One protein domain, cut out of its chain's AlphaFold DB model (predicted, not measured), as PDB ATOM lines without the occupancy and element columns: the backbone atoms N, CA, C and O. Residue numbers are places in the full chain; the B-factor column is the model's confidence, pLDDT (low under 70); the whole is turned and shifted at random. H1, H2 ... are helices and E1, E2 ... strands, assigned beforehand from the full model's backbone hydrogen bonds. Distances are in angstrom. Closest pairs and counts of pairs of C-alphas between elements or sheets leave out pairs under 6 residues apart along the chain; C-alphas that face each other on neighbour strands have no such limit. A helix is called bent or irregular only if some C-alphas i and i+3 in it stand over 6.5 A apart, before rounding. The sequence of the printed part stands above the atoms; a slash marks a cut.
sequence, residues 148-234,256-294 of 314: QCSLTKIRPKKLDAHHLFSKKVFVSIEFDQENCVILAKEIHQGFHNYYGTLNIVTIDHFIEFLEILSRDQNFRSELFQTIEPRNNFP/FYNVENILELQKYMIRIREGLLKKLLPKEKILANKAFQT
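What this domain is: This is residues 148 to 234 and 256 to 294 of the 314 residues of the protein "Putative HNH homing endonuclease" of Hariotina sp. MMOGRB0030F (UniProt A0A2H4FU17). What shape do these atoms make? It is an elongated body: a two-stranded hairpin, E1 and E2, runs along one side, and the antiparallel helix pair H2 and H4 runs along the other. H1 leads from the end of E2 toward H2, while H3 lies at one end of the body and H5 at the other. How is it made up? The printed part has 126 residues with two named strands and five named helices, in the order E1 E2 H1 H2 H3 H4 H5; the sheet E1 - E2 is antiparallel and the class is mostly helix. It is compact, with a radius of gyration of the C-alphas of 14.7 A, and spans 47 by 28 by 26 A.

How they stand to each other: How do the strands pair? E1, residues 159 to 163, and E2, residues 180 to 184, form an antiparallel hairpin at 147 degrees, with N 160 and O 183 at 2.9 A and N 162 and O 181 at 2.8 A, within hydrogen-bond range. What follows the hairpin? H1, residues 185 to 195, only just touches H2, residues 203 to 215, with 3 pairs of C-alphas within 8 A; the closest are those of Phe 191 and Phe 209, 7.0 A, and the helices are about perpendicular at 74 degrees. H1 also touches H3, residues 217 to 225, closest at the C-alphas of Ile 187 and Leu 223, 6.5 A, at a steep tilt of 40 degrees, opposite ways. What else surrounds H2, the hub? H4, residues 259 to 279, touches H2 at a shallow tilt of 12 degrees, opposite ways, with the closest C-alphas, Ile 207 and Gln 266, 5.8 A apart. H3 touches H2 only at the corner, and only just, with 3 pairs within 8 A, the closest being the C-alphas of Leu 213 and Arg 220, 5.3 A. H5, residues 282 to 293, is close to H2 but not clearly touching, with the C-alphas of Asp 204 and Phe 292 6.7 A apart. How sound are the helix backbones? In H1, H2, H3 and H5 every O i to N i+4 pair is within hydrogen-bond range; in H4 it is 15 of 17.

Where its parts are: Where do the elements begin and end? E1 begins at C-alpha 159 (-125.450, -78.926, 153.473), and H5 ends at C-alpha 293 (-140.627, -60.921, 134.842). How long are they? E1 and E2 are each 13.2 A, H1 15.5 A, H2 18.7 A, H3 12.0 A, H4 30.5 A and H5 17.4 A. Is H4 straight? It has a kink of 35 degrees near residue 272 and is irregular, but only just: C-alphas 271 and 274 are 6.8 A apart.

The domain as a whole: How far does it reach? The two C-alphas farthest apart, those of Pro 234 and Lys 283, are 48.5 A apart. Where is it broken or unsure? Residues 235 to 255 are not printed, C-alphas 234 and 256 are 16.2 A apart across the cut, and residues 232 to 234 are under 70 in pLDDT. Which link is long? That from E1 to E2, 16 residues, is long.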
ATOM      1  N   GLN A 148    -128.515 -85.766 151.818       96.44
ATOM      2  CA  GLN A 148    -127.872 -85.698 150.510       96.44
ATOM      3  C   GLN A 148    -128.259 -84.407 149.793       96.44
ATOM      4  O   GLN A 148    -129.360 -83.885 149.953       96.44
ATOM      5  N   CYS A 149    -127.344 -83.889 148.978       97.56
ATOM      6  CA  CYS A 149    -127.676 -82.807 148.066       97.56
ATOM      7  C   CYS A 149    -128.569 -83.344 146.938       97.56
ATOM      8  O   CYS A 149    -128.251 -84.349 146.304       97.56
ATOM      9  N   SER A 150    -129.675 -82.656 146.656       97.31
ATOM     10  CA  SER A 150    -130.664 -83.061 145.657       97.31
ATOM     11  C   SER A 150    -130.096 -83.155 144.236       97.31
ATOM     12  O   SER A 150    -130.625 -83.936 143.446       97.31
ATOM     13  N   LEU A 151    -129.026 -82.404 143.942       96.12
ATOM     14  CA  LEU A 151    -128.338 -82.361 142.649       96.12
ATOM     15  C   LEU A 151    -127.261 -83.441 142.506       96.12
ATOM     16  O   LEU A 151    -127.292 -84.226 141.565       96.12
ATOM     17  N   THR A 152    -126.317 -83.498 143.444       95.25
ATOM     18  CA  THR A 152    -125.174 -84.422 143.362       95.25
ATOM     19  C   THR A 152    -125.479 -85.815 143.906       95.25
ATOM     20  O   THR A 152    -124.715 -86.741 143.666       95.25
ATOM     21  N   LYS A 153    -126.556 -85.973 144.690       94.50
ATOM     22  CA  LYS A 153    -126.909 -87.194 145.443       94.50
ATOM     23  C   LYS A 153    -125.849 -87.664 146.453       94.50
ATOM     24  O   LYS A 153    -126.010 -88.718 147.065       94.50
ATOM     25  N   ILE A 154    -124.809 -86.869 146.712       93.25
ATOM     26  CA  ILE A 154    -123.795 -87.154 147.739       93.25
ATOM     27  C   ILE A 154    -124.102 -86.428 149.055       93.25
ATOM     28  O   ILE A 154    -124.898 -85.486 149.095       93.25
ATOM     29  N   ARG A 155    -123.433 -86.846 150.140       95.06
ATOM     30  CA  ARG A 155    -123.434 -86.160 151.445       95.06
ATOM     31  C   ARG A 155    -122.193 -85.257 151.581       95.06
ATOM     32  O   ARG A 155    -121.151 -85.738 152.042       95.06
ATOM     33  N   PRO A 156    -122.246 -83.970 151.192       95.81
ATOM     34  CA  PRO A 156    -121.102 -83.075 151.338       95.81
ATOM     35  C   PRO A 156    -120.841 -82.743 152.813       95.81
ATOM     36  O   PRO A 156    -121.688 -82.955 153.690       95.81
ATOM     37  N   LYS A 157    -119.662 -82.187 153.115       95.88
ATOM     38  CA  LYS A 157    -119.328 -81.734 154.477       95.88
ATOM     39  C   LYS A 157    -120.325 -80.693 154.990       95.88
ATOM     40  O   LYS A 157    -120.667 -80.723 156.177       95.88
ATOM     41  N   LYS A 158    -120.800 -79.808 154.104       97.31
ATOM     42  CA  LYS A 158    -121.735 -78.716 154.400       97.31
ATOM     43  C   LYS A 158    -122.970 -78.813 153.498       97.31
ATOM     44  O   LYS A 158    -122.854 -78.785 152.278       97.31
ATOM     45  N   LEU A 159    -124.139 -78.907 154.124       97.62
ATOM     46  CA  LEU A 159    -125.450 -78.926 153.473       97.62
ATOM     47  C   LEU A 159    -126.304 -77.779 153.977       97.62
ATOM     48  O   LEU A 159    -126.289 -77.495 155.178       97.62
ATOM     49  N   ASP A 160    -127.102 -77.216 153.078       98.06
ATOM     50  CA  ASP A 160    -128.074 -76.179 153.380       98.06
ATOM     51  C   ASP A 160    -129.437 -76.450 152.739       98.06
ATOM     52  O   ASP A 160    -129.553 -77.066 151.681       98.06
ATOM     53  N   ALA A 161    -130.478 -75.985 153.430       98.25
ATOM     54  CA  ALA A 161    -131.860 -76.034 152.982       98.25
ATOM     55  C   ALA A 161    -132.204 -74.714 152.282       98.25
ATOM     56  O   ALA A 161    -132.268 -73.657 152.921       98.25
ATOM     57  N   HIS A 162    -132.396 -74.778 150.972       98.31
ATOM     58  CA  HIS A 162    -132.743 -73.640 150.138       98.31
ATOM     59  C   HIS A 162    -134.261 -73.523 150.007       98.31
ATOM     60  O   HIS A 162    -134.919 -74.512 149.698       98.31
ATOM     61  N   HIS A 163    -134.811 -72.324 150.214       98.31
ATOM     62  CA  HIS A 163    -136.230 -72.082 149.948       98.31
ATOM     63  C   HIS A 163    -136.428 -71.766 148.469       98.31
ATOM     64  O   HIS A 163    -135.773 -70.853 147.974       98.31
ATOM     65  N   LEU A 164    -137.362 -72.443 147.800       98.25
ATOM     66  CA  LEU A 164    -137.667 -72.181 146.386       98.25
ATOM     67  C   LEU A 164    -138.375 -70.827 146.214       98.25
ATOM     68  O   LEU A 164    -138.062 -70.058 145.315       98.25
ATOM     69  N   PHE A 165    -139.283 -70.496 147.127       97.81
ATOM     70  CA  PHE A 165    -139.852 -69.166 147.304       97.81
ATOM     71  C   PHE A 165    -139.220 -68.498 148.521       97.81
ATOM     72  O   PHE A 165    -139.309 -69.007 149.641       97.81
ATOM     73  N   SER A 166    -138.603 -67.332 148.317       96.69
ATOM     74  CA  SER A 166    -137.883 -66.610 149.371       96.69
ATOM     75  C   SER A 166    -138.699 -66.413 150.665       96.69
ATOM     76  O   SER A 166    -139.729 -65.737 150.703       96.69
ATOM     77  N   LYS A 167    -138.175 -66.934 151.782       95.56
ATOM     78  CA  LYS A 167    -138.799 -66.853 153.117       95.56
ATOM     79  C   LYS A 167    -139.236 -65.439 153.528       95.56
ATOM     80  O   LYS A 167    -140.227 -65.270 154.226       95.56
ATOM     81  N   LYS A 168    -138.473 -64.413 153.135       94.12
ATOM     82  CA  LYS A 168    -138.733 -63.015 153.519       94.12
ATOM     83  C   LYS A 168    -140.054 -62.487 152.949       94.12
ATOM     84  O   LYS A 168    -140.651 -61.602 153.556       94.12
ATOM     85  N   VAL A 169    -140.463 -62.988 151.784       96.88
ATOM     86  CA  VAL A 169    -141.613 -62.476 151.028       96.88
ATOM     87  C   VAL A 169    -142.797 -63.432 151.096       96.88
ATOM     88  O   VAL A 169    -143.925 -62.975 151.243       96.88
ATOM     89  N   PHE A 170    -142.541 -64.739 151.021       97.56
ATOM     90  CA  PHE A 170    -143.565 -65.775 150.893       97.56
ATOM     91  C   PHE A 170    -143.800 -66.485 152.233       97.56
ATOM     92  O   PHE A 170    -143.429 -67.643 152.429       97.56
ATOM     93  N   VAL A 171    -144.384 -65.757 153.187       97.00
ATOM     94  CA  VAL A 171    -144.553 -66.206 154.581       97.00
ATOM     95  C   VAL A 171    -145.595 -67.325 154.687       97.00
ATOM     96  O   VAL A 171    -145.510 -68.157 155.586       97.00
ATOM     97  N   SER A 172    -146.556 -67.392 153.758       98.12
ATOM     98  CA  SER A 172    -147.594 -68.438 153.743       98.12
ATOM     99  C   SER A 172    -147.050 -69.861 153.591       98.12
ATOM    100  O   SER A 172    -147.663 -70.804 154.087       98.12
ATOM    101  N   ILE A 173    -145.888 -70.010 152.950       98.06
ATOM    102  CA  ILE A 173    -145.249 -71.298 152.651       98.06
ATOM    103  C   ILE A 173    -143.818 -71.386 153.205       98.06
ATOM    104  O   ILE A 173    -143.031 -72.223 152.765       98.06
ATOM    105  N   GLU A 174    -143.450 -70.540 154.176       97.06
ATOM    106  CA  GLU A 174    -142.069 -70.472 154.688       97.06
ATOM    107  C   GLU A 174    -141.582 -71.776 155.342       97.06
ATOM    108  O   GLU A 174    -140.383 -72.021 155.398       97.06
ATOM    109  N   PHE A 175    -142.500 -72.613 155.838       97.69
ATOM    110  CA  PHE A 175    -142.189 -73.909 156.450       97.69
ATOM    111  C   PHE A 175    -142.808 -75.088 155.687       97.69
ATOM    112  O   PHE A 175    -142.903 -76.191 156.229       97.69
ATOM    113  N   ASP A 176    -143.251 -74.869 154.448       98.00
ATOM    114  CA  ASP A 176    -143.706 -75.955 153.585       98.00
ATOM    115  C   ASP A 176    -142.505 -76.831 153.196       98.00
ATOM    116  O   ASP A 176    -141.440 -76.324 152.831       98.00
ATOM    117  N   GLN A 177    -142.657 -78.150 153.308       98.00
ATOM    118  CA  GLN A 177    -141.600 -79.104 152.967       98.00
ATOM    119  C   GLN A 177    -141.359 -79.166 151.453       98.00
ATOM    120  O   GLN A 177    -140.232 -79.410 151.031       98.00
ATOM    121  N   GLU A 178    -142.379 -78.888 150.634       98.25
ATOM    122  CA  GLU A 178    -142.241 -78.803 149.173       98.25
ATOM    123  C   GLU A 178    -141.564 -77.498 148.733       98.25
ATOM    124  O   GLU A 178    -141.009 -77.430 147.642       98.25
ATOM    125  N   ASN A 179    -141.557 -76.461 149.581       98.19
ATOM    126  CA  ASN A 179    -140.876 -75.190 149.313       98.19
ATOM    127  C   ASN A 179    -139.376 -75.244 149.667       98.19
ATOM    128  O   ASN A 179    -138.761 -74.223 149.979       98.19
ATOM    129  N   CYS A 180    -138.774 -76.433 149.661       98.06
ATOM    130  CA  CYS A 180    -137.393 -76.644 150.061       98.06
ATOM    131  C   CYS A 180    -136.654 -77.565 149.092       98.06
ATOM    132  O   CYS A 180    -137.184 -78.576 148.641       98.06
ATOM    133  N   VAL A 181    -135.376 -77.272 148.857       98.44
ATOM    134  CA  VAL A 181    -134.430 -78.188 148.213       98.44
ATOM    135  C   VAL A 181    -133.126 -78.222 149.009       98.44
ATOM    136  O   VAL A 181    -132.666 -77.195 149.510       98.44
ATOM    137  N   ILE A 182    -132.539 -79.408 149.178       98.56
ATOM    138  CA  ILE A 182    -131.297 -79.573 149.940       98.56
ATOM    139  C   ILE A 182    -130.108 -79.483 148.990       98.56
ATOM    140  O   ILE A 182    -129.982 -80.259 148.046       98.56
ATOM    141  N   LEU A 183    -129.208 -78.542 149.247       98.31
ATOM    142  CA  LEU A 183    -128.075 -78.245 148.380       98.31
ATOM    143  C   LEU A 183    -126.759 -78.353 149.147       98.31
ATOM    144  O   LEU A 183    -126.691 -78.080 150.347       98.31
ATOM    145  N   ALA A 184    -125.693 -78.727 148.437       97.94
ATOM    146  CA  ALA A 184    -124.341 -78.452 148.906       97.94
ATOM    147  C   ALA A 184    -124.193 -76.941 149.117       97.94
ATOM    148  O   ALA A 184    -124.772 -76.150 148.363       97.94
ATOM    149  N   LYS A 185    -123.439 -76.536 150.141       97.69
ATOM    150  CA  LYS A 185    -123.282 -75.115 150.483       97.69
ATOM    151  C   LYS A 185    -122.762 -74.299 149.295       97.69
ATOM    152  O   LYS A 185    -123.189 -73.167 149.091       97.69
ATOM    153  N   GLU A 186    -121.869 -74.885 148.514       97.00
ATOM    154  CA  GLU A 186    -121.227 -74.286 147.350       97.00
ATOM    155  C   GLU A 186    -122.249 -74.038 146.233       97.00
ATOM    156  O   GLU A 186    -122.359 -72.918 145.743       97.00
ATOM    157  N   ILE A 187    -123.100 -75.025 145.929       97.69
ATOM    158  CA  ILE A 187    -124.208 -74.882 144.969       97.69
ATOM    159  C   ILE A 187    -125.221 -73.838 145.451       97.69
ATOM    160  O   ILE A 187    -125.663 -72.992 144.677       97.69
ATOM    161  N   HIS A 188    -125.577 -73.877 146.738       98.19
ATOM    162  CA  HIS A 188    -126.481 -72.900 147.341       98.19
ATOM    163  C   HIS A 188    -125.936 -71.472 147.208       98.19
ATOM    164  O   HIS A 188    -126.679 -70.550 146.870       98.19
ATOM    165  N   GLN A 189    -124.636 -71.285 147.442       96.69
ATOM    166  CA  GLN A 189    -123.978 -69.999 147.254       96.69
ATOM    167  C   GLN A 189    -123.909 -69.611 145.774       96.69
ATOM    168  O   GLN A 189    -124.173 -68.456 145.463       96.69
ATOM    169  N   GLY A 190    -123.617 -70.549 144.868       95.81
ATOM    170  CA  GLY A 190    -123.620 -70.321 143.420       95.81
ATOM    171  C   GLY A 190    -124.966 -69.805 142.918       95.81
ATOM    172  O   GLY A 190    -125.018 -68.802 142.210       95.81
ATOM    173  N   PHE A 191    -126.063 -70.401 143.392       96.62
ATOM    174  CA  PHE A 191    -127.413 -69.913 143.125       96.62
ATOM    175  C   PHE A 191    -127.612 -68.459 143.597       96.62
ATOM    176  O   PHE A 191    -128.059 -67.603 142.832       96.62
ATOM    177  N   HIS A 192    -127.241 -68.145 144.846       95.44
ATOM    178  CA  HIS A 192    -127.373 -66.783 145.392       95.44
ATOM    179  C   HIS A 192    -126.399 -65.776 144.781       95.44
ATOM    180  O   HIS A 192    -126.682 -64.580 144.809       95.44
ATOM    181  N   ASN A 193    -125.266 -66.220 144.243       93.31
ATOM    182  CA  ASN A 193    -124.352 -65.369 143.487       93.31
ATOM    183  C   ASN A 193    -124.972 -64.976 142.141       93.31
ATOM    184  O   ASN A 193    -124.832 -63.826 141.729       93.31
ATOM    185  N   TYR A 194    -125.691 -65.906 141.503       92.62
ATOM    186  CA  TYR A 194    -126.358 -65.677 140.225       92.62
ATOM    187  C   TYR A 194    -127.591 -64.769 140.375       92.62
ATOM    188  O   TYR A 194    -127.673 -63.723 139.734       92.62
ATOM    189  N   TYR A 195    -128.512 -65.104 141.288       92.88
ATOM    190  CA  TYR A 195    -129.783 -64.376 141.442       92.88
ATOM    191  C   TYR A 195    -129.802 -63.324 142.555       92.88
ATOM    192  O   TYR A 195    -130.745 -62.542 142.641       92.88
ATOM    193  N   GLY A 196    -128.775 -63.256 143.403       91.19
ATOM    194  CA  GLY A 196    -128.674 -62.302 144.507       91.19
ATOM    195  C   GLY A 196    -129.416 -62.729 145.780       91.19
ATOM    196  O   GLY A 196    -130.568 -63.153 145.762       91.19
ATOM    197  N   THR A 197    -128.785 -62.519 146.939       89.56
ATOM    198  CA  THR A 197    -129.327 -62.923 148.256       89.56
ATOM    199  C   THR A 197    -130.464 -62.030 148.765       89.56
ATOM    200  O   THR A 197    -131.205 -62.413 149.669       89.56
ATOM    201  N   LEU A 198    -130.568 -60.802 148.242       87.25
ATOM    202  CA  LEU A 198    -131.561 -59.803 148.662       87.25
ATOM    203  C   LEU A 198    -132.761 -59.711 147.713       87.25
ATOM    204  O   LEU A 198    -133.734 -59.027 148.041       87.25
ATOM    205  N   ASN A 199    -132.684 -60.381 146.564       91.12
ATOM    206  CA  ASN A 199    -133.729 -60.362 145.555       91.12
ATOM    207  C   ASN A 199    -134.882 -61.290 145.946       91.12
ATOM    208  O   ASN A 199    -134.739 -62.213 146.754       91.12
ATOM    209  N   ILE A 200    -136.055 -61.021 145.375       94.62
ATOM    210  CA  ILE A 200    -137.216 -61.892 145.532       94.62
ATOM    211  C   ILE A 200    -137.018 -63.080 144.599       94.62
ATOM    212  O   ILE A 200    -137.261 -62.985 143.403       94.62
ATOM    213  N   VAL A 201    -136.566 -64.190 145.166       95.44
ATOM    214  CA  VAL A 201    -136.380 -65.441 144.434       95.44
ATOM    215  C   VAL A 201    -137.658 -66.280 144.484       95.44
ATOM    216  O   VAL A 201    -138.329 -66.351 145.523       95.44
ATOM    217  N   THR A 202    -137.968 -66.912 143.354       97.25
ATOM    218  CA  THR A 202    -139.082 -67.853 143.147       97.25
ATOM    219  C   THR A 202    -138.566 -69.179 142.593       97.25
ATOM    220  O   THR A 202    -137.429 -69.266 142.125       97.25
ATOM    221  N   ILE A 203    -139.430 -70.198 142.582       97.94
ATOM    222  CA  ILE A 203    -139.106 -71.507 142.006       97.94
ATOM    223  C   ILE A 203    -138.701 -71.421 140.529       97.94
ATOM    224  O   ILE A 203    -137.872 -72.210 140.090       97.94
ATOM    225  N   ASP A 204    -139.226 -70.453 139.775       97.12
ATOM    226  CA  ASP A 204    -138.879 -70.259 138.363       97.12
ATOM    227  C   ASP A 204    -137.389 -69.944 138.178       97.12
ATOM    228  O   ASP A 204    -136.741 -70.541 137.327       97.12
ATOM    229  N   HIS A 205    -136.815 -69.107 139.048       96.50
ATOM    230  CA  HIS A 205    -135.377 -68.817 139.046       96.50
ATOM    231  C   HIS A 205    -134.549 -70.072 139.342       96.50
ATOM    232  O   HIS A 205    -133.467 -70.270 138.796       96.50
ATOM    233  N   PHE A 206    -135.051 -70.950 140.216       97.75
ATOM    234  CA  PHE A 206    -134.394 -72.226 140.481       97.75
ATOM    235  C   PHE A 206    -134.503 -73.181 139.283       97.75
ATOM    236  O   PHE A 206    -133.536 -73.864 138.969       97.75
ATOM    237  N   ILE A 207    -135.626 -73.199 138.561       97.69
ATOM    238  CA  ILE A 207    -135.779 -73.968 137.314       97.69
ATOM    239  C   ILE A 207    -134.814 -73.457 136.233       97.69
ATOM    240  O   ILE A 207    -134.136 -74.268 135.605       97.69
ATOM    241  N   GLU A 208    -134.709 -72.139 136.062       96.38
ATOM    242  CA  GLU A 208    -133.761 -71.494 135.143       96.38
ATOM    243  C   GLU A 208    -132.307 -71.801 135.541       96.38
ATOM    244  O   GLU A 208    -131.482 -72.140 134.697       96.38
ATOM    245  N   PHE A 209    -131.988 -71.796 136.842       96.94
ATOM    246  CA  PHE A 209    -130.673 -72.217 137.335       96.94
ATOM    247  C   PHE A 209    -130.314 -73.645 136.910       96.94
ATOM    248  O   PHE A 209    -129.189 -73.911 136.490       96.94
ATOM    249  N   LEU A 210    -131.269 -74.574 137.018       97.44
ATOM    250  CA  LEU A 210    -131.076 -75.962 136.594       97.44
ATOM    251  C   LEU A 210    -130.896 -76.066 135.075       97.44
ATOM    252  O   LEU A 210    -130.075 -76.858 134.615       97.44
ATOM    253  N   GLU A 211    -131.613 -75.246 134.306       96.44
ATOM    254  CA  GLU A 211    -131.464 -75.154 132.852       96.44
ATOM    255  C   GLU A 211    -130.047 -74.713 132.467       96.44
ATOM    256  O   GLU A 211    -129.383 -75.397 131.684       96.44
ATOM    257  N   ILE A 212    -129.540 -73.645 133.089       95.44
ATOM    258  CA  ILE A 212    -128.163 -73.169 132.901       95.44
ATOM    259  C   ILE A 212    -127.167 -74.274 133.255       95.44
ATOM    260  O   ILE A 212    -126.305 -74.598 132.443       95.44
ATOM    261  N   LEU A 213    -127.323 -74.920 134.416       95.50
ATOM    262  CA  LEU A 213    -126.447 -76.019 134.829       95.50
ATOM    263  C   LEU A 213    -126.464 -77.198 133.852       95.50
ATOM    264  O   LEU A 213    -125.447 -77.868 133.691       95.50
ATOM    265  N   SER A 214    -127.597 -77.492 133.213       95.50
ATOM    266  CA  SER A 214    -127.678 -78.568 132.220       95.50
ATOM    267  C   SER A 214    -126.967 -78.220 130.908       95.50
ATOM    268  O   SER A 214    -126.315 -79.095 130.333       95.50
ATOM    269  N   ARG A 215    -127.031 -76.953 130.478       94.88
ATOM    270  CA  ARG A 215    -126.480 -76.472 129.202       94.88
ATOM    271  C   ARG A 215    -125.003 -76.089 129.277       94.88
ATOM    272  O   ARG A 215    -124.235 -76.486 128.408       94.88
ATOM    273  N   ASP A 216    -124.608 -75.330 130.293       94.94
ATOM    274  CA  ASP A 216    -123.263 -74.768 130.413       94.94
ATOM    275  C   ASP A 216    -122.339 -75.707 131.201       94.94
ATOM    276  O   ASP A 216    -122.369 -75.790 132.434       94.94
ATOM    277  N   GLN A 217    -121.497 -76.439 130.468       93.75
ATOM    278  CA  GLN A 217    -120.525 -77.357 131.054       93.75
ATOM    279  C   GLN A 217    -119.437 -76.640 131.860       93.75
ATOM    280  O   GLN A 217    -118.982 -77.203 132.858       93.75
ATOM    281  N   ASN A 218    -119.019 -75.437 131.462       93.19
ATOM    282  CA  ASN A 218    -117.942 -74.713 132.136       93.19
ATOM    283  C   ASN A 218    -118.425 -74.219 133.497       93.19
ATOM    284  O   ASN A 218    -117.815 -74.546 134.516       93.19
ATOM    285  N   PHE A 219    -119.580 -73.550 133.521       93.19
ATOM    286  CA  PHE A 219    -120.210 -73.093 134.759       93.19
ATOM    287  C   PHE A 219    -120.501 -74.258 135.713       93.19
ATOM    288  O   PHE A 219    -120.200 -74.201 136.909       93.19
ATOM    289  N   ARG A 220    -121.034 -75.367 135.181       93.69
ATOM    290  CA  ARG A 220    -121.259 -76.588 135.961       93.69
ATOM    291  C   ARG A 220    -119.951 -77.160 136.513       93.69
ATOM    292  O   ARG A 220    -119.907 -77.546 137.675       93.69
ATOM    293  N   SER A 221    -118.886 -77.224 135.723       91.62
ATOM    294  CA  SER A 221    -117.612 -77.786 136.188       91.62
ATOM    295  C   SER A 221    -117.013 -76.942 137.312       91.62
ATOM    296  O   SER A 221    -116.667 -77.487 138.358       91.62
ATOM    297  N   GLU A 222    -116.973 -75.618 137.142       93.12
ATOM    298  CA  GLU A 222    -116.471 -74.679 138.150       93.12
ATOM    299  C   GLU A 222    -117.237 -74.809 139.474       93.12
ATOM    300  O   GLU A 222    -116.641 -74.951 140.546       93.12
ATOM    301  N   LEU A 223    -118.572 -74.835 139.409       94.25
ATOM    302  CA  LEU A 223    -119.406 -74.893 140.605       94.25
ATOM    303  C   LEU A 223    -119.194 -76.192 141.399       94.25
ATOM    304  O   LEU A 223    -119.118 -76.164 142.629       94.25
ATOM    305  N   PHE A 224    -119.103 -77.334 140.714       94.25
ATOM    306  CA  PHE A 224    -119.055 -78.643 141.368       94.25
ATOM    307  C   PHE A 224    -117.646 -79.051 141.823       94.25
ATOM    308  O   PHE A 224    -117.536 -79.843 142.759       94.25
ATOM    309  N   GLN A 225    -116.579 -78.483 141.246       93.19
ATOM    310  CA  GLN A 225    -115.190 -78.737 141.666       93.19
ATOM    311  C   GLN A 225    -114.909 -78.347 143.125       93.19
ATOM    312  O   GLN A 225    -114.009 -78.895 143.756       93.19
ATOM    313  N   THR A 226    -115.688 -77.419 143.681       92.62
ATOM    314  CA  THR A 226    -115.495 -76.910 145.048       92.62
ATOM    315  C   THR A 226    -116.170 -77.759 146.133       92.62
ATOM    316  O   THR A 226    -116.006 -77.490 147.325       92.62
ATOM    317  N   ILE A 227    -116.940 -78.787 145.755       94.12
ATOM    318  CA  ILE A 227    -117.751 -79.570 146.693       94.12
ATOM    319  C   ILE A 227    -116.897 -80.641 147.377       94.12
ATOM    320  O   ILE A 227    -116.425 -81.584 146.751       94.12
ATOM    321  N   GLU A 228    -116.789 -80.558 148.704       93.06
ATOM    322  CA  GLU A 228    -116.067 -81.555 149.498       93.06
ATOM    323  C   GLU A 228    -117.010 -82.644 150.058       93.06
ATOM    324  O   GLU A 228    -117.875 -82.336 150.898       93.06
ATOM    325  N   PRO A 229    -116.844 -83.929 149.686       91.75
ATOM    326  CA  PRO A 229    -117.593 -85.029 150.291       91.75
ATOM    327  C   PRO A 229    -117.190 -85.251 151.759       91.75
ATOM    328  O   PRO A 229    -116.086 -84.918 152.198       91.75
ATOM    329  N   ARG A 230    -118.094 -85.819 152.565       92.25
ATOM    330  CA  ARG A 230    -117.797 -86.179 153.961       92.25
ATOM    331  C   ARG A 230    -116.992 -87.491 154.021       92.25
ATOM    332  O   ARG A 230    -117.492 -88.527 153.605       92.25
ATOM    333  N   ASN A 231    -115.806 -87.451 154.641       81.38
ATOM    334  CA  ASN A 231    -114.807 -88.543 154.703       81.38
ATOM    335  C   ASN A 231    -115.295 -89.902 155.253       81.38
ATOM    336  O   ASN A 231    -114.631 -90.908 155.048       81.38
ATOM    337  N   ASN A 232    -116.429 -89.952 155.958       66.12
ATOM    338  CA  ASN A 232    -116.890 -91.151 156.673       66.12
ATOM    339  C   ASN A 232    -118.031 -91.890 155.960       66.12
ATOM    340  O   ASN A 232    -118.792 -92.603 156.611       66.12
ATOM    341  N   PHE A 233    -118.207 -91.689 154.652       58.81
ATOM    342  CA  PHE A 233    -119.166 -92.481 153.890       58.81
ATOM    343  C   PHE A 233    -118.486 -93.753 153.373       58.81
ATOM    344  O   PHE A 233    -117.548 -93.633 152.585       58.81
ATOM    345  N   PRO A 234    -118.902 -94.959 153.816       54.69
ATOM    346  CA  PRO A 234    -118.349 -96.204 153.303       54.69
ATOM    347  C   PRO A 234    -118.532 -96.233 151.784       54.69
ATOM    348  O   PRO A 234    -119.659 -96.159 151.303       54.69
ATOM    349  N   PHE A 256    -118.507 -85.334 140.147       72.69
ATOM    350  CA  PHE A 256    -119.472 -85.364 141.257       72.69
ATOM    351  C   PHE A 256    -120.920 -85.053 140.830       72.69
ATOM    352  O   PHE A 256    -121.775 -84.799 141.683       72.69
ATOM    353  N   TYR A 257    -121.210 -85.026 139.527       81.69
ATOM    354  CA  TYR A 257    -122.517 -84.664 138.990       81.69
ATOM    355  C   TYR A 257    -122.945 -85.576 137.839       81.69
ATOM    356  O   TYR A 257    -122.123 -86.046 137.064       81.69
ATOM    357  N   ASN A 258    -124.261 -85.770 137.713       89.94
ATOM    358  CA  ASN A 258    -124.905 -86.412 136.569       89.94
ATOM    359  C   ASN A 258    -125.932 -85.424 135.991       89.94
ATOM    360  O   ASN A 258    -126.777 -84.912 136.729       89.94
ATOM    361  N   VAL A 259    -125.855 -85.142 134.688       92.50
ATOM    362  CA  VAL A 259    -126.787 -84.242 133.986       92.50
ATOM    363  C   VAL A 259    -128.226 -84.758 134.063       92.50
ATOM    364  O   VAL A 259    -129.150 -83.963 134.222       92.50
ATOM    365  N   GLU A 260    -128.430 -86.073 134.053       93.69
ATOM    366  CA  GLU A 260    -129.749 -86.691 134.214       93.69
ATOM    367  C   GLU A 260    -130.378 -86.305 135.556       93.69
ATOM    368  O   GLU A 260    -131.534 -85.890 135.584       93.69
ATOM    369  N   ASN A 261    -129.604 -86.301 136.651       93.88
ATOM    370  CA  ASN A 261    -130.090 -85.864 137.967       93.88
ATOM    371  C   ASN A 261    -130.542 -84.394 137.958       93.88
ATOM    372  O   ASN A 261    -131.498 -84.040 138.652       93.88
ATOM    373  N   ILE A 262    -129.857 -83.532 137.194       96.12
ATOM    374  CA  ILE A 262    -130.226 -82.115 137.036       96.12
ATOM    375  C   ILE A 262    -131.575 -82.017 136.317       96.12
ATOM    376  O   ILE A 262    -132.478 -81.332 136.797       96.12
ATOM    377  N   LEU A 263    -131.734 -82.743 135.207       96.88
ATOM    378  CA  LEU A 263    -132.960 -82.754 134.406       96.88
ATOM    379  C   LEU A 263    -134.144 -83.378 135.159       96.88
ATOM    380  O   LEU A 263    -135.266 -82.877 135.083       96.88
ATOM    381  N   GLU A 264    -133.919 -84.449 135.919       96.75
ATOM    382  CA  GLU A 264    -134.934 -85.044 136.792       96.75
ATOM    383  C   GLU A 264    -135.382 -84.069 137.878       96.75
ATOM    384  O   GLU A 264    -136.585 -83.899 138.104       96.75
ATOM    385  N   LEU A 265    -134.430 -83.387 138.524       97.38
ATOM    386  CA  LEU A 265    -134.745 -82.368 139.517       97.38
ATOM    387  C   LEU A 265    -135.526 -81.215 138.881       97.38
ATOM    388  O   LEU A 265    -136.505 -80.759 139.463       97.38
ATOM    389  N   GLN A 266    -135.155 -80.785 137.674       97.81
ATOM    390  CA  GLN A 266    -135.863 -79.736 136.941       97.81
ATOM    391  C   GLN A 266    -137.318 -80.132 136.653       97.81
ATOM    392  O   GLN A 266    -138.237 -79.376 136.975       97.81
ATOM    393  N   LYS A 267    -137.555 -81.346 136.135       97.81
ATOM    394  CA  LYS A 267    -138.909 -81.893 135.923       97.81
ATOM    395  C   LYS A 267    -139.710 -81.932 137.223       97.81
ATOM    396  O   LYS A 267    -140.893 -81.585 137.238       97.81
ATOM    397  N   TYR A 268    -139.072 -82.327 138.325       98.00
ATOM    398  CA  TYR A 268    -139.706 -82.322 139.638       98.00
ATOM    399  C   TYR A 268    -140.105 -80.906 140.083       98.00
ATOM    400  O   TYR A 268    -141.242 -80.722 140.518       98.00
ATOM    401  N   MET A 269    -139.227 -79.911 139.913       98.12
ATOM    402  CA  MET A 269    -139.510 -78.508 140.244       98.12
ATOM    403  C   MET A 269    -140.690 -77.958 139.438       98.12
ATOM    404  O   MET A 269    -141.599 -77.358 140.012       98.12
ATOM    405  N   ILE A 270    -140.738 -78.239 138.131       97.31
ATOM    406  CA  ILE A 270    -141.869 -77.869 137.264       97.31
ATOM    407  C   ILE A 270    -143.174 -78.489 137.780       97.31
ATOM    408  O   ILE A 270    -144.196 -77.811 137.855       97.31
ATOM    409  N   ARG A 271    -143.146 -79.762 138.193       97.56
ATOM    410  CA  ARG A 271    -144.332 -80.458 138.708       97.56
ATOM    411  C   ARG A 271    -144.870 -79.837 140.001       97.56
ATOM    412  O   ARG A 271    -146.084 -79.701 140.141       97.56
ATOM    413  N   ILE A 272    -144.003 -79.485 140.952       98.06
ATOM    414  CA  ILE A 272    -144.439 -78.944 142.255       98.06
ATOM    415  C   ILE A 272    -144.771 -77.448 142.211       98.06
ATOM    416  O   ILE A 272    -145.496 -76.959 143.079       98.06
ATOM    417  N   ARG A 273    -144.292 -76.727 141.189       97.75
ATOM    418  CA  ARG A 273    -144.519 -75.290 140.983       97.75
ATOM    419  C   ARG A 273    -145.981 -74.887 141.139       97.75
ATOM    420  O   ARG A 273    -146.293 -74.016 141.947       97.75
ATOM    421  N   GLU A 274    -146.880 -75.542 140.408       96.50
ATOM    422  CA  GLU A 274    -148.311 -75.217 140.439       96.50
ATOM    423  C   GLU A 274    -148.938 -75.497 141.812       96.50
ATOM    424  O   GLU A 274    -149.815 -74.760 142.267       96.50
ATOM    425  N   GLY A 275    -148.468 -76.540 142.505       97.81
ATOM    426  CA  GLY A 275    -148.882 -76.851 143.872       97.81
ATOM    427  C   GLY A 275    -148.505 -75.740 144.850       97.81
ATOM    428  O   GLY A 275    -149.354 -75.271 145.610       97.81
ATOM    429  N   LEU A 276    -147.264 -75.257 144.780       98.06
ATOM    430  CA  LEU A 276    -146.771 -74.169 145.626       98.06
ATOM    431  C   LEU A 276    -147.465 -72.835 145.320       98.06
ATOM    432  O   LEU A 276    -147.909 -72.152 146.242       98.06
ATOM    433  N   LEU A 277    -147.650 -72.489 144.041       97.75
ATOM    434  CA  LEU A 277    -148.354 -71.266 143.633       97.75
ATOM    435  C   LEU A 277    -149.802 -71.227 144.137       97.75
ATOM    436  O   LEU A 277    -150.315 -70.158 144.479       97.75
ATOM    437  N   LYS A 278    -150.477 -72.379 144.225       98.06
ATOM    438  CA  LYS A 278    -151.837 -72.461 144.778       98.06
ATOM    439  C   LYS A 278    -151.889 -72.125 146.267       98.06
ATOM    440  O   LYS A 278    -152.865 -71.498 146.676       98.06
ATOM    441  N   LYS A 279    -150.849 -72.480 147.031       98.25
ATOM    442  CA  LYS A 279    -150.738 -72.246 148.483       98.25
ATOM    443  C   LYS A 279    -150.433 -70.784 148.849       98.25
ATOM    444  O   LYS A 279    -150.701 -70.382 149.977       98.25
ATOM    445  N   LEU A 280    -149.916 -69.986 147.910       98.12
ATOM    446  CA  LEU A 280    -149.611 -68.568 148.132       98.12
ATOM    447  C   LEU A 280    -150.863 -67.712 148.380       98.12
ATOM    448  O   LEU A 280    -151.928 -67.936 147.798       98.12
ATOM    449  N   LEU A 281    -150.708 -66.643 149.164       98.12
ATOM    450  CA  LEU A 281    -151.727 -65.604 149.323       98.12
ATOM    451  C   LEU A 281    -151.893 -64.789 148.026       98.12
ATOM    452  O   LEU A 281    -150.938 -64.649 147.261       98.12
ATOM    453  N   PRO A 282    -153.054 -64.147 147.779       97.88
ATOM    454  CA  PRO A 282    -153.271 -63.363 146.557       97.88
ATOM    455  C   PRO A 282    -152.193 -62.298 146.289       97.88
ATOM    456  O   PRO A 282    -151.722 -62.165 145.162       97.88
ATOM    457  N   LYS A 283    -151.740 -61.584 147.330       97.81
ATOM    458  CA  LYS A 283    -150.662 -60.584 147.213       97.81
ATOM    459  C   LYS A 283    -149.311 -61.219 146.872       97.81
ATOM    460  O   LYS A 283    -148.551 -60.658 146.091       97.81
ATOM    461  N   GLU A 284    -149.025 -62.389 147.434       98.06
ATOM    462  CA  GLU A 284    -147.798 -63.141 147.165       98.06
ATOM    463  C   GLU A 284    -147.774 -63.678 145.728       98.06
ATOM    464  O   GLU A 284    -146.737 -63.598 145.083       98.06
ATOM    465  N   LYS A 285    -148.910 -64.128 145.176       97.81
ATOM    466  CA  LYS A 285    -149.001 -64.555 143.763       97.81
ATOM    467  C   LYS A 285    -148.630 -63.430 142.795       97.81
ATOM    468  O   LYS A 285    -147.873 -63.651 141.855       97.81
ATOM    469  N   ILE A 286    -149.114 -62.211 143.053       97.25
ATOM    470  CA  ILE A 286    -148.763 -61.025 142.253       97.25
ATOM    471  C   ILE A 286    -147.253 -60.759 142.326       97.25
ATOM    472  O   ILE A 286    -146.621 -60.500 141.303       97.25
ATOM    473  N   LEU A 287    -146.665 -60.854 143.524       96.94
ATOM    474  CA  LEU A 287    -145.224 -60.673 143.716       96.94
ATOM    475  C   LEU A 287    -144.398 -61.765 143.030       96.94
ATOM    476  O   LEU A 287    -143.386 -61.432 142.425       96.94
ATOM    477  N   ALA A 288    -144.827 -63.028 143.085       96.44
ATOM    478  CA  ALA A 288    -144.160 -64.131 142.397       96.44
ATOM    479  C   ALA A 288    -144.124 -63.900 140.878       96.44
ATOM    480  O   ALA A 288    -143.054 -63.958 140.277       96.44
ATOM    481  N   ASN A 289    -145.266 -63.537 140.285       95.19
ATOM    482  CA  ASN A 289    -145.360 -63.244 138.853       95.19
ATOM    483  C   ASN A 289    -144.475 -62.057 138.449       95.19
ATOM    484  O   ASN A 289    -143.777 -62.114 137.439       95.19
ATOM    485  N   LYS A 290    -144.465 -60.988 139.256       95.62
ATOM    486  CA  LYS A 290    -143.628 -59.810 139.000       95.62
ATOM    487  C   LYS A 290    -142.134 -60.113 139.145       95.62
ATOM    488  O   LYS A 290    -141.334 -59.592 138.372       95.62
ATOM    489  N   ALA A 291    -141.758 -60.917 140.140       93.38
ATOM    490  CA  ALA A 291    -140.366 -61.260 140.405       93.38
ATOM    491  C   ALA A 291    -139.732 -61.960 139.199       93.38
ATOM    492  O   ALA A 291    -138.671 -61.536 138.767       93.38
ATOM    493  N   PHE A 292    -140.421 -62.940 138.608       87.69
ATOM    494  CA  PHE A 292    -139.901 -63.667 137.447       87.69
ATOM    495  C   PHE A 292    -139.795 -62.808 136.175       87.69
ATOM    496  O   PHE A 292    -138.874 -62.968 135.385       87.69
ATOM    497  N   GLN A 293    -140.701 -61.847 135.981       91.00
ATOM    498  CA  GLN A 293    -140.627 -60.921 134.842       91.00
ATOM    499  C   GLN A 293    -139.490 -59.900 134.968       91.00
ATOM    500  O   GLN A 293    -139.099 -59.266 133.988       91.00
ATOM    501  N   THR A 294    -138.986 -59.685 136.183       88.00
ATOM    502  CA  THR A 294    -137.938 -58.700 136.425       88.00
ATOM    503  C   THR A 294    -136.594 -59.342 136.107       88.00
ATOM    504  O   THR A 294    -136.111 -60.159 136.883       88.00
TER     505      THR A 294